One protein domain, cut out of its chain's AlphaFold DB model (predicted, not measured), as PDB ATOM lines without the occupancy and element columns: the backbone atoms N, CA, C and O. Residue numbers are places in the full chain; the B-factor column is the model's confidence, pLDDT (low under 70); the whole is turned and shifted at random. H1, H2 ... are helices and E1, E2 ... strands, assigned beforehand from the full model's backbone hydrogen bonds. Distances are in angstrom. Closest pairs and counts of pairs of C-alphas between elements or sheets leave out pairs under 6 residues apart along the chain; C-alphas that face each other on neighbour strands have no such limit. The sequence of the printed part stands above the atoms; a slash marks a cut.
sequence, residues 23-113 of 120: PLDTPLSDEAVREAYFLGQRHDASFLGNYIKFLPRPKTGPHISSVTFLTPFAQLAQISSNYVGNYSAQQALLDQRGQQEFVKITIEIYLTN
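This is residues 23 to 113 of the 120 residues of an uncharacterized protein of Acidobacteria bacterium (UniProt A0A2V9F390). Three helices, H1, H3 and H4, make a head at one end, and a long, narrow ribbon of strands E2 and E3 runs away from it, with short E1 beside E2 and H2 between E1 and the head. The printed part has 91 residues, with four named helices and three named strands in the order H1 H2 E1 E2 H3 H4 E3; the class is mixed. The sheet runs E1, E2, E3, antiparallel. The whole is loose, with a radius of gyration of the C-alphas of 16.0 A, and flat, spanning 50 by 31 by 16 A.

H1, residues 30 to 41, begins at C-alpha 30 (37.970, 105.812, 272.539) and is 16.6 A long. H2 is residues 45 to 51, 11.1 A, and E1 residues 52 to 54, 6.4 A. E2, residues 61 to 70, measures 27.3 A. H3 is residues 72 to 81, 14.2 A, and H4 residues 89 to 96, 10.6 A. E3, residues 104 to 112, measures 26.0 A and ends at C-alpha 112 (18.867, 73.410, 248.127).

H1 touches H3, closest at the C-alphas of Gly 40 and Ser 81, 4.1 A, at a steep tilt of 40 degrees, the same way. H1 touches H4, closest at the C-alphas of Arg 34 and Ala 89, 5.5 A. H2 only grazes the sheet with residues 48 to 51, H3 with residues 72 to 78. In the hairpin E1 and E2, N 53 and O 67 are 2.8 A apart; between E2 and E3, N 65 and O 108 are 2.8 A apart, both within hydrogen-bond range. In H1, H3 and H4 every O i to N i+4 pair is within range; in H2 0 of 3 are, but 4 of 4 O i to N i+3 pairs.

The C-alphas farthest apart, of Thr 60 and Gln 90, are 50.1 A apart. The printed part has no cut, and no link is long. Mean pLDDT of the printed part is 91.4, with residues 23 to 25 under 70.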
ATOM      1  N   PRO A  23      31.213  92.258 278.537       59.06
ATOM      2  CA  PRO A  23      31.938  93.085 277.566       59.06
ATOM      3  C   PRO A  23      31.027  93.785 276.537       59.06
ATOM      4  O   PRO A  23      31.520  94.486 275.663       59.06
ATOM      5  N   LEU A  24      29.710  93.574 276.629       60.25
ATOM      6  CA  LEU A  24      28.666  94.220 275.839       60.25
ATOM      7  C   LEU A  24      27.915  95.325 276.610       60.25
ATOM      8  O   LEU A  24      27.194  96.090 275.980       60.25
ATOM      9  N   ASP A  25      28.065  95.412 277.937       64.31
ATOM     10  CA  ASP A  25      27.370  96.407 278.777       64.31
ATOM     11  C   ASP A  25      28.139  97.733 278.857       64.31
ATOM     12  O   ASP A  25      27.612  98.751 279.306       64.31
ATOM     13  N   THR A  26      29.401  97.724 278.428       72.62
ATOM     14  CA  THR A  26      30.242  98.914 278.338       72.62
ATOM     15  C   THR A  26      30.379  99.343 276.885       72.62
ATOM     16  O   THR A  26      30.727  98.495 276.059       72.62
ATOM     17  N   PRO A  27      30.180 100.636 276.575       83.69
ATOM     18  CA  PRO A  27      30.436 101.141 275.238       83.69
ATOM     19  C   PRO A  27      31.914 100.966 274.863       83.69
ATOM     20  O   PRO A  27      32.782 100.847 275.739       83.69
ATOM     21  N   LEU A  28      32.213 100.984 273.566       89.81
ATOM     22  CA  LEU A  28      33.576 101.001 273.055       89.81
ATOM     23  C   LEU A  28      34.347 102.164 273.679       89.81
ATOM     24  O   LEU A  28      33.894 103.309 273.712       89.81
ATOM     25  N   SER A  29      35.555 101.868 274.150       92.12
ATOM     26  CA  SER A  29      36.486 102.908 274.564       92.12
ATOM     27  C   SER A  29      36.956 103.718 273.355       92.12
ATOM     28  O   SER A  29      37.028 103.194 272.242       92.12
ATOM     29  N   ASP A  30      37.372 104.966 273.583       93.44
ATOM     30  CA  ASP A  30      37.970 105.812 272.539       93.44
ATOM     31  C   ASP A  30      39.133 105.092 271.818       93.44
ATOM     32  O   ASP A  30      39.306 105.199 270.602       93.44
ATOM     33  N   GLU A  31      39.897 104.279 272.550       95.19
ATOM     34  CA  GLU A  31      40.954 103.448 271.974       95.19
ATOM     35  C   GLU A  31      40.398 102.370 271.033       95.19
ATOM     36  O   GLU A  31      40.864 102.236 269.904       95.19
ATOM     37  N   ALA A  32      39.367 101.631 271.454       94.44
ATOM     38  CA  ALA A  32      38.745 100.600 270.626       94.44
ATOM     39  C   ALA A  32      38.110 101.187 269.355       94.44
ATOM     40  O   ALA A  32      38.186 100.572 268.292       94.44
ATOM     41  N   VAL A  33      37.532 102.388 269.441       95.50
ATOM     42  CA  VAL A  33      36.990 103.113 268.282       95.50
ATOM     43  C   VAL A  33      38.093 103.441 267.278       95.50
ATOM     44  O   VAL A  33      37.951 103.186 266.080       95.50
ATOM     45  N   ARG A  34      39.222 103.961 267.764       95.88
ATOM     46  CA  ARG A  34      40.380 104.289 266.930       95.88
ATOM     47  C   ARG A  34      40.972 103.053 266.251       95.88
ATOM     48  O   ARG A  34      41.258 103.091 265.055       95.88
ATOM     49  N   GLU A  35      41.120 101.957 266.984       96.56
ATOM     50  CA  GLU A  35      41.644 100.705 266.437       96.56
ATOM     51  C   GLU A  35      40.691 100.081 265.409       96.56
ATOM     52  O   GLU A  35      41.134  99.644 264.348       96.56
ATOM     53  N   ALA A  36      39.379 100.102 265.663       95.38
ATOM     54  CA  ALA A  36      38.377  99.662 264.692       95.38
ATOM     55  C   ALA A  36      38.430 100.504 263.412       95.38
ATOM     56  O   ALA A  36      38.401  99.954 262.310       95.38
ATOM     57  N   TYR A  37      38.565 101.827 263.546       96.06
ATOM     58  CA  TYR A  37      38.759 102.722 262.411       96.06
ATOM     59  C   TYR A  37      39.985 102.311 261.588       96.06
ATOM     60  O   TYR A  37      39.856 102.068 260.389       96.06
ATOM     61  N   PHE A  38      41.158 102.165 262.215       96.06
ATOM     62  CA  PHE A  38      42.377 101.797 261.492       96.06
ATOM     63  C   PHE A  38      42.302 100.401 260.882       96.06
ATOM     64  O   PHE A  38      42.825 100.194 259.789       96.06
ATOM     65  N   LEU A  39      41.640  99.453 261.548       96.19
ATOM     66  CA  LEU A  39      41.365  98.135 260.986       96.19
ATOM     67  C   LEU A  39      40.528  98.252 259.706       96.19
ATOM     68  O   LEU A  39      40.893  97.660 258.694       96.19
ATOM     69  N   GLY A  40      39.459  99.053 259.727       94.62
ATOM     70  CA  GLY A  40      38.609  99.306 258.563       94.62
ATOM     71  C   GLY A  40      39.336 100.005 257.414       94.62
ATOM     72  O   GLY A  40      39.194  99.607 256.260       94.62
ATOM     73  N   GLN A  41      40.181 100.993 257.720       95.44
ATOM     74  CA  GLN A  41      40.971 101.737 256.728       95.44
ATOM     75  C   GLN A  41      42.048 100.896 256.024       95.44
ATOM     76  O   GLN A  41      42.624 101.334 255.031       95.44
ATOM     77  N   ARG A  42      42.319  99.663 256.478       94.12
ATOM     78  CA  ARG A  42      43.135  98.712 255.700       94.12
ATOM     79  C   ARG A  42      42.423  98.250 254.427       94.12
ATOM     80  O   ARG A  42      43.079  97.690 253.557       94.12
ATOM     81  N   HIS A  43      41.101  98.448 254.343       89.88
ATOM     82  CA  HIS A  43      40.226  97.950 253.275       89.88
ATOM     83  C   HIS A  43      40.389  96.446 253.006       89.88
ATOM     84  O   HIS A  43      40.125  95.959 251.908       89.88
ATOM     85  N   ASP A  44      40.807  95.700 254.028       89.94
ATOM     86  CA  ASP A  44      40.931  94.254 253.983       89.94
ATOM     87  C   ASP A  44      39.706  93.636 254.655       89.94
ATOM     88  O   ASP A  44      39.560  93.702 255.870       89.94
ATOM     89  N   ALA A  45      38.820  93.024 253.871       87.38
ATOM     90  CA  ALA A  45      37.614  92.384 254.389       87.38
ATOM     91  C   ALA A  45      37.888  91.053 255.120       87.38
ATOM     92  O   ALA A  45      36.962  90.472 255.688       87.38
ATOM     93  N   SER A  46      39.130  90.553 255.131       91.94
ATOM     94  CA  SER A  46      39.481  89.256 255.722       91.94
ATOM     95  C   SER A  46      39.131  89.150 257.213       91.94
ATOM     96  O   SER A  46      38.737  88.074 257.671       91.94
ATOM     97  N   PHE A  47      39.176  90.261 257.964       90.94
ATOM     98  CA  PHE A  47      38.840  90.270 259.395       90.94
ATOM     99  C   PHE A  47      37.391  89.838 259.669       90.94
ATOM    100  O   PHE A  47      37.116  89.283 260.736       90.94
ATOM    101  N   LEU A  48      36.473  90.049 258.712       92.69
ATOM    102  CA  LEU A  48      35.069  89.643 258.830       92.69
ATOM    103  C   LEU A  48      34.917  88.122 258.908       92.69
ATOM    104  O   LEU A  48      33.948  87.641 259.489       92.69
ATOM    105  N   GLY A  49      35.895  87.357 258.412       93.88
ATOM    106  CA  GLY A  49      35.900  85.898 258.512       93.88
ATOM    107  C   GLY A  49      35.811  85.384 259.954       93.88
ATOM    108  O   GLY A  49      35.221  84.333 260.186       93.88
ATOM    109  N   ASN A  50      36.298  86.151 260.936       93.56
ATOM    110  CA  ASN A  50      36.200  85.800 262.359       93.56
ATOM    111  C   ASN A  50      34.775  85.920 262.923       93.56
ATOM    112  O   ASN A  50      34.487  85.397 263.997       93.56
ATOM    113  N   TYR A  51      33.889  86.609 262.204       95.62
ATOM    114  CA  TYR A  51      32.523  86.908 262.624       95.62
ATOM    115  C   TYR A  51      31.470  86.103 261.854       95.62
ATOM    116  O   TYR A  51      30.282  86.210 262.159       95.62
ATOM    117  N   ILE A  52      31.884  85.296 260.872       97.44
ATOM    118  CA  ILE A  52      30.991  84.510 260.018       97.44
ATOM    119  C   ILE A  52      31.167  83.026 260.324       97.44
ATOM    120  O   ILE A  52      32.251  82.458 260.191       97.44
ATOM    121  N   LYS A  53      30.066  82.360 260.672       97.56
ATOM    122  CA  LYS A  53      30.002  80.906 260.783       97.56
ATOM    123  C   LYS A  53      29.226  80.327 259.611       97.56
ATOM    124  O   LYS A  53      28.004  80.445 259.559       97.56
ATOM    125  N   PHE A  54      29.927  79.640 258.715       96.44
ATOM    126  CA  PHE A  54      29.289  78.810 257.694       96.44
ATOM    127  C   PHE A  54      28.828  77.482 258.292       96.44
ATOM    128  O   PHE A  54      29.545  76.852 259.081       96.44
ATOM    129  N   LEU A  55      27.626  77.064 257.913       95.00
ATOM    130  CA  LEU A  55      27.019  75.810 258.339       95.00
ATOM    131  C   LEU A  55      27.000  74.812 257.175       95.00
ATOM    132  O   LEU A  55      26.926  75.211 256.009       95.00
ATOM    133  N   PRO A  56      27.095  73.503 257.464       93.94
ATOM    134  CA  PRO A  56      27.119  72.491 256.421       93.94
ATOM    135  C   PRO A  56      25.804  72.482 255.635       93.94
ATOM    136  O   PRO A  56      24.712  72.464 256.203       93.94
ATOM    137  N   ARG A  57      25.920  72.442 254.305       93.25
ATOM    138  CA  ARG A  57      24.776  72.364 253.394       93.25
ATOM    139  C   ARG A  57      24.133  70.967 253.452       93.25
ATOM    140  O   ARG A  57      24.825  69.984 253.176       93.25
ATOM    141  N   PRO A  58      22.825  70.840 253.745       91.38
ATOM    142  CA  PRO A  58      22.125  69.563 253.682       91.38
ATOM    143  C   PRO A  58      21.825  69.156 252.232       91.38
ATOM    144  O   PRO A  58      21.949  69.949 251.301       91.38
ATOM    145  N   LYS A  59      21.401  67.902 252.029       89.31
ATOM    146  CA  LYS A  59      21.083  67.371 250.690       89.31
ATOM    147  C   LYS A  59      19.847  68.020 250.057       89.31
ATOM    148  O   LYS A  59      19.821  68.202 248.847       89.31
ATOM    149  N   THR A  60      18.828  68.322 250.859       90.00
ATOM    150  CA  THR A  60      17.526  68.824 250.394       90.00
ATOM    151  C   THR A  60      16.915  69.776 251.419       90.00
ATOM    152  O   THR A  60      17.141  69.613 252.618       90.00
ATOM    153  N   GLY A  61      16.083  70.711 250.955       90.06
ATOM    154  CA  GLY A  61      15.336  71.641 251.802       90.06
ATOM    155  C   GLY A  61      16.047  72.973 252.086       90.06
ATOM    156  O   GLY A  61      17.163  73.210 251.599       90.06
ATOM    157  N   PRO A  62      15.367  73.878 252.814       93.81
ATOM    158  CA  PRO A  62      15.940  75.137 253.273       93.81
ATOM    159  C   PRO A  62      16.991  74.875 254.352       93.81
ATOM    160  O   PRO A  62      16.856  73.959 255.162       93.81
ATOM    161  N   HIS A  63      18.037  75.692 254.375       94.56
ATOM    162  CA  HIS A  63      19.069  75.615 255.400       94.56
ATOM    163  C   HIS A  63      19.659  76.983 255.687       94.56
ATOM    164  O   HIS A  63      19.743  77.829 254.796       94.56
ATOM    165  N   ILE A  64      20.106  77.165 256.927       96.44
ATOM    166  CA  ILE A  64      20.960  78.289 257.283       96.44
ATOM    167  C   ILE A  64      22.326  78.013 256.663       96.44
ATOM    168  O   ILE A  64      22.950  76.996 256.958       96.44
ATOM    169  N   SER A  65      22.762  78.896 255.779       96.56
ATOM    170  CA  SER A  65      24.053  78.798 255.111       96.56
ATOM    171  C   SER A  65      25.146  79.471 255.921       96.56
ATOM    172  O   SER A  65      26.240  78.917 256.055       96.56
ATOM    173  N   SER A  66      24.842  80.636 256.489       97.25
ATOM    174  CA  SER A  66      25.774  81.392 257.309       97.25
ATOM    175  C   SER A  66      25.048  82.104 258.451       97.25
ATOM    176  O   SER A  66      23.874  82.474 258.350       97.25
ATOM    177  N   VAL A  67      25.765  82.280 259.556       98.00
ATOM    178  CA  VAL A  67      25.397  83.188 260.641       98.00
ATOM    179  C   VAL A  67      26.547  84.166 260.814       98.00
ATOM    180  O   VAL A  67      27.666  83.757 261.115       98.00
ATOM    181  N   THR A  68      26.271  85.450 260.627       97.94
ATOM    182  CA  THR A  68      27.226  86.536 260.854       97.94
ATOM    183  C   THR A  68      26.857  87.261 262.140       97.94
ATOM    184  O   THR A  68      25.717  87.696 262.286       97.94
ATOM    185  N   PHE A  69      27.806  87.405 263.060       96.81
ATOM    186  CA  PHE A  69      27.623  88.075 264.347       96.81
ATOM    187  C   PHE A  69      28.629  89.218 264.467       96.81
ATOM    188  O   PHE A  69      29.799  88.975 264.729       96.81
ATOM    189  N   LEU A  70      28.201  90.461 264.275       95.62
ATOM    190  CA  LEU A  70      29.086  91.621 264.346       95.62
ATOM    191  C   LEU A  70      28.951  92.318 265.698       95.62
ATOM    192  O   LEU A  70      27.874  92.794 266.065       95.62
ATOM    193  N   THR A  71      30.066  92.422 266.418       94.38
ATOM    194  CA  THR A  71      30.180  93.267 267.615       94.38
ATOM    195  C   THR A  71      30.167  94.752 267.228       94.38
ATOM    196  O   THR A  71      30.393  95.067 266.055       94.38
ATOM    197  N   PRO A  72      29.944  95.689 268.169       93.94
ATOM    198  CA  PRO A  72      30.081  97.121 267.890       93.94
ATOM    199  C   PRO A  72      31.429  97.471 267.237       93.94
ATOM    200  O   PRO A  72      31.470  98.182 266.237       93.94
ATOM    201  N   PHE A  73      32.522  96.872 267.723       94.25
ATOM    202  CA  PHE A  73      33.863  97.036 267.151       94.25
ATOM    203  C   PHE A  73      33.925  96.609 265.675       94.25
ATOM    204  O   PHE A  73      34.410  97.352 264.824       94.25
ATOM    205  N   ALA A  74      33.402  95.422 265.353       95.19
ATOM    206  CA  ALA A  74      33.413  94.897 263.988       95.19
ATOM    207  C   ALA A  74      32.545  95.734 263.039       95.19
ATOM    208  O   ALA A  74      32.918  95.956 261.889       95.19
ATOM    209  N   GLN A  75      31.402  96.221 263.531       94.56
ATOM    210  CA  GLN A  75      30.529  97.118 262.776       94.56
ATOM    211  C   GLN A  75      31.228  98.434 262.462       94.56
ATOM    212  O   GLN A  75      31.194  98.868 261.316       94.56
ATOM    213  N   LEU A  76      31.912  99.036 263.437       94.75
ATOM    214  CA  LEU A  76      32.668 100.263 263.215       94.75
ATOM    215  C   LEU A  76      33.821 100.058 262.225       94.75
ATOM    216  O   LEU A  76      34.029 100.905 261.355       94.75
ATOM    217  N   ALA A  77      34.533  98.931 262.300       95.38
ATOM    218  CA  ALA A  77      35.562  98.590 261.319       95.38
ATOM    219  C   ALA A  77      34.971  98.446 259.906       95.38
ATOM    220  O   ALA A  77      35.501  99.018 258.955       95.38
ATOM    221  N   GLN A  78      33.827  97.768 259.769       94.62
ATOM    222  CA  GLN A  78      33.126  97.627 258.489       94.62
ATOM    223  C   GLN A  78      32.591  98.968 257.955       94.62
ATOM    224  O   GLN A  78      32.663  99.234 256.757       94.62
ATOM    225  N   ILE A  79      32.051  99.830 258.820       92.75
ATOM    226  CA  ILE A  79      31.606 101.179 258.440       92.75
ATOM    227  C   ILE A  79      32.808 101.992 257.959       92.75
ATOM    228  O   ILE A  79      32.760 102.587 256.885       92.75
ATOM    229  N   SER A  80      33.906 101.958 258.711       94.44
ATOM    230  CA  SER A  80      35.134 102.680 258.381       94.44
ATOM    231  C   SER A  80      35.724 102.216 257.049       94.44
ATOM    232  O   SER A  80      36.150 103.061 256.271       94.44
ATOM    233  N   SER A  81      35.670 100.916 256.725       94.00
ATOM    234  CA  SER A  81      36.148 100.405 255.431       94.00
ATOM    235  C   SER A  81      35.346 100.893 254.222       94.00
ATOM    236  O   SER A  81      35.844 100.811 253.101       94.00
ATOM    237  N   ASN A  82      34.121 101.394 254.424       91.69
ATOM    238  CA  ASN A  82      33.288 101.936 253.346       91.69
ATOM    239  C   ASN A  82      33.624 103.397 253.011       91.69
ATOM    240  O   ASN A  82      33.209 103.891 251.962       91.69
ATOM    241  N   TYR A  83      34.351 104.099 253.883       90.81
ATOM    242  CA  TYR A  83      34.778 105.472 253.638       90.81
ATOM    243  C   TYR A  83      36.135 105.505 252.941       90.81
ATOM    244  O   TYR A  83      37.077 104.855 253.382       90.81
ATOM    245  N   VAL A  84      36.251 106.328 251.897       82.00
ATOM    246  CA  VAL A  84      37.512 106.623 251.205       82.00
ATOM    247  C   VAL A  84      37.760 108.131 251.278       82.00
ATOM    248  O   VAL A  84      36.872 108.922 250.963       82.00
ATOM    249  N   GLY A  85      38.964 108.543 251.682       83.44
ATOM    250  CA  GLY A  85      39.360 109.954 251.733       83.44
ATOM    251  C   GLY A  85      39.167 110.605 253.107       83.44
ATOM    252  O   GLY A  85      39.882 110.280 254.044       83.44
ATOM    253  N   ASN A  86      38.243 111.565 253.221       85.62
ATOM    254  CA  ASN A  86      38.204 112.559 254.311       85.62
ATOM    255  C   ASN A  86      37.627 112.067 255.657       85.62
ATOM    256  O   ASN A  86      37.329 112.885 256.527       85.62
ATOM    257  N   TYR A  87      37.438 110.761 255.841       91.94
ATOM    258  CA  TYR A  87      36.972 110.209 257.112       91.94
ATOM    259  C   TYR A  87      38.175 109.915 258.007       91.94
ATOM    260  O   TYR A  87      39.079 109.203 257.588       91.94
ATOM    261  N   SER A  88      38.208 110.484 259.211       93.81
ATOM    262  CA  SER A  88      39.346 110.386 260.131       93.81
ATOM    263  C   SER A  88      38.992 109.609 261.398       93.81
ATOM    264  O   SER A  88      37.823 109.485 261.762       93.81
ATOM    265  N   ALA A  89      40.009 109.143 262.129       93.50
ATOM    266  CA  ALA A  89      39.813 108.501 263.432       93.50
ATOM    267  C   ALA A  89      39.116 109.437 264.437       93.50
ATOM    268  O   ALA A  89      38.322 108.998 265.264       93.50
ATOM    269  N   GLN A  90      39.401 110.740 264.357       94.31
ATOM    270  CA  GLN A  90      38.764 111.759 265.187       94.31
ATOM    271  C   GLN A  90      37.285 111.908 264.833       94.31
ATOM    272  O   GLN A  90      36.462 112.022 265.735       94.31
ATOM    273  N   GLN A  91      36.944 111.867 263.542       93.62
ATOM    274  CA  GLN A  91      35.549 111.882 263.115       93.62
ATOM    275  C   GLN A  91      34.820 110.620 263.585       93.62
ATOM    276  O   GLN A  91      33.735 110.732 264.139       93.62
ATOM    277  N   ALA A  92      35.449 109.445 263.483       93.00
ATOM    278  CA  ALA A  92      34.877 108.196 263.988       93.00
ATOM    279  C   ALA A  92      34.564 108.245 265.495       93.00
ATOM    280  O   ALA A  92      33.527 107.752 265.932       93.00
ATOM    281  N   LEU A  93      35.426 108.887 266.291       93.69
ATOM    282  CA  LEU A  93      35.174 109.133 267.714       93.69
ATOM    283  C   LEU A  93      33.982 110.059 267.955       93.69
ATOM    284  O   LEU A  93      33.193 109.812 268.864       93.69
ATOM    285  N   LEU A  94      33.856 111.125 267.166       92.56
ATOM    286  CA  LEU A  94      32.721 112.043 267.266       92.56
ATOM    287  C   LEU A  94      31.412 111.351 266.886       92.56
ATOM    288  O   LEU A  94      30.428 111.511 267.599       92.56
ATOM    289  N   ASP A  95      31.426 110.549 265.824       90.38
ATOM    290  CA  ASP A  95      30.247 109.839 265.330       90.38
ATOM    291  C   ASP A  95      29.787 108.744 266.304       90.38
ATOM    292  O   ASP A  95      28.586 108.510 266.435       90.38
ATOM    293  N   GLN A  96      30.718 108.107 267.025       88.06
ATOM    294  CA  GLN A  96      30.397 107.095 268.036       88.06
ATOM    295  C   GLN A  96      29.812 107.704 269.321       88.06
ATOM    296  O   GLN A  96      29.030 107.055 270.023       88.06
ATOM    297  N   ARG A  97      30.157 108.954 269.661       85.00
ATOM    298  CA  ARG A  97      29.668 109.607 270.886       85.00
ATOM    299  C   ARG A  97      28.155 109.813 270.820       85.00
ATOM    300  O   ARG A  97      27.654 110.653 270.083       85.00
ATOM    301  N   GLY A  98      27.429 109.075 271.658       74.25
ATOM    302  CA  GLY A  98      25.969 109.156 271.760       74.25
ATOM    303  C   GLY A  98      25.215 108.171 270.863       74.25
ATOM    304  O   GLY A  98      23.986 108.145 270.913       74.25
ATOM    305  N   GLN A  99      25.918 107.337 270.091       81.12
ATOM    306  CA  GLN A  99      25.316 106.180 269.431       81.12
ATOM    307  C   GLN A  99      25.066 105.076 270.459       81.12
ATOM    308  O   GLN A  99      25.932 104.754 271.274       81.12
ATOM    309  N   GLN A 100      23.881 104.470 270.408       83.12
ATOM    310  CA  GLN A 100      23.627 103.249 271.158       83.12
ATOM    311  C   GLN A 100      24.329 102.091 270.452       83.12
ATOM    312  O   GLN A 100      24.057 101.799 269.288       83.12
ATOM    313  N   GLU A 101      25.214 101.412 271.169       87.75
ATOM    314  CA  GLU A 101      25.905 100.245 270.644       87.75
ATOM    315  C   GLU A 101      25.001  99.013 270.681       87.75
ATOM    316  O   GLU A 101      24.238  98.790 271.621       87.75
ATOM    317  N   PHE A 102      25.076  98.204 269.631       89.81
ATOM    318  CA  PHE A 102      24.317  96.967 269.517       89.81
ATOM    319  C   PHE A 102      25.143  95.916 268.792       89.81
ATOM    320  O   PHE A 102      26.108  96.223 268.097       89.81
ATOM    321  N   VAL A 103      24.739  94.660 268.926       93.19
ATOM    322  CA  VAL A 103      25.258  93.560 268.115       93.19
ATOM    323  C   VAL A 103      24.352  93.377 266.904       93.19
ATOM    324  O   VAL A 103      23.131  93.305 267.045       93.19
ATOM    325  N   LYS A 104      24.941  93.230 265.715       95.19
ATOM    326  CA  LYS A 104      24.199  92.900 264.495       95.19
ATOM    327  C   LYS A 104      24.350  91.421 264.163       95.19
ATOM    328  O   LYS A 104      25.454  90.954 263.899       95.19
ATOM    329  N   ILE A 105      23.230  90.703 264.109       97.44
ATOM    330  CA  ILE A 105      23.188  89.302 263.679       97.44
ATOM    331  C   ILE A 105      22.521  89.228 262.307       97.44
ATOM    332  O   ILE A 105      21.416  89.729 262.127       97.44
ATOM    333  N   THR A 106      23.194  88.608 261.339       97.88
ATOM    334  CA  THR A 106      22.646  88.334 260.003       97.88
ATOM    335  C   THR A 106      22.625  86.830 259.779       97.88
ATOM    336  O   THR A 106      23.645  86.166 259.950       97.88
ATOM    337  N   ILE A 107      21.464  86.289 259.417       97.44
ATOM    338  CA  ILE A 107      21.272  84.863 259.141       97.44
ATOM    339  C   ILE A 107      20.925  84.728 257.663       97.44
ATOM    340  O   ILE A 107      19.903  85.252 257.222       97.44
ATOM    341  N   GLU A 108      21.758  84.020 256.907       97.50
ATOM    342  CA  GLU A 108      21.497  83.746 255.495       97.50
ATOM    343  C   GLU A 108      20.895  82.354 255.338       97.50
ATOM    344  O   GLU A 108      21.464  81.359 255.794       97.50
ATOM    345  N   ILE A 109      19.743  82.277 254.677       95.81
ATOM    346  CA  ILE A 109      19.012  81.030 254.449       95.81
ATOM    347  C   ILE A 109      18.920  80.790 252.944       95.81
ATOM    348  O   ILE A 109      18.406  81.630 252.210       95.81
ATOM    349  N   TYR A 110      19.371  79.617 252.494       94.69
ATOM    350  CA  TYR A 110      19.268  79.191 251.097       94.69
ATOM    351  C   TYR A 110      18.430  77.922 250.954       94.69
ATOM    352  O   TYR A 110      18.401  77.056 251.833       94.69
ATOM    353  N   LEU A 111      17.801  77.774 249.789       92.25
ATOM    354  CA  LEU A 111      17.120  76.550 249.387       92.25
ATOM    355  C   LEU A 111      18.076  75.664 248.588       92.25
ATOM    356  O   LEU A 111      18.717  76.107 247.636       92.25
ATOM    357  N   THR A 112      18.172  74.393 248.959       88.62
ATOM    358  CA  THR A 112      18.867  73.410 248.127       88.62
ATOM    359  C   THR A 112      17.928  72.890 247.042       88.62
ATOM    360  O   THR A 112      16.738  72.694 247.294       88.62
ATOM    361  N   ASN A 113      18.443  72.701 245.819       80.81
ATOM    362  CA  ASN A 113      17.636  72.178 244.720       80.81
ATOM    363  C   ASN A 113      17.001  70.850 245.130       80.81
ATOM    364  O   ASN A 113      17.687  69.916 245.545       80.81
TER     365      ASN A 113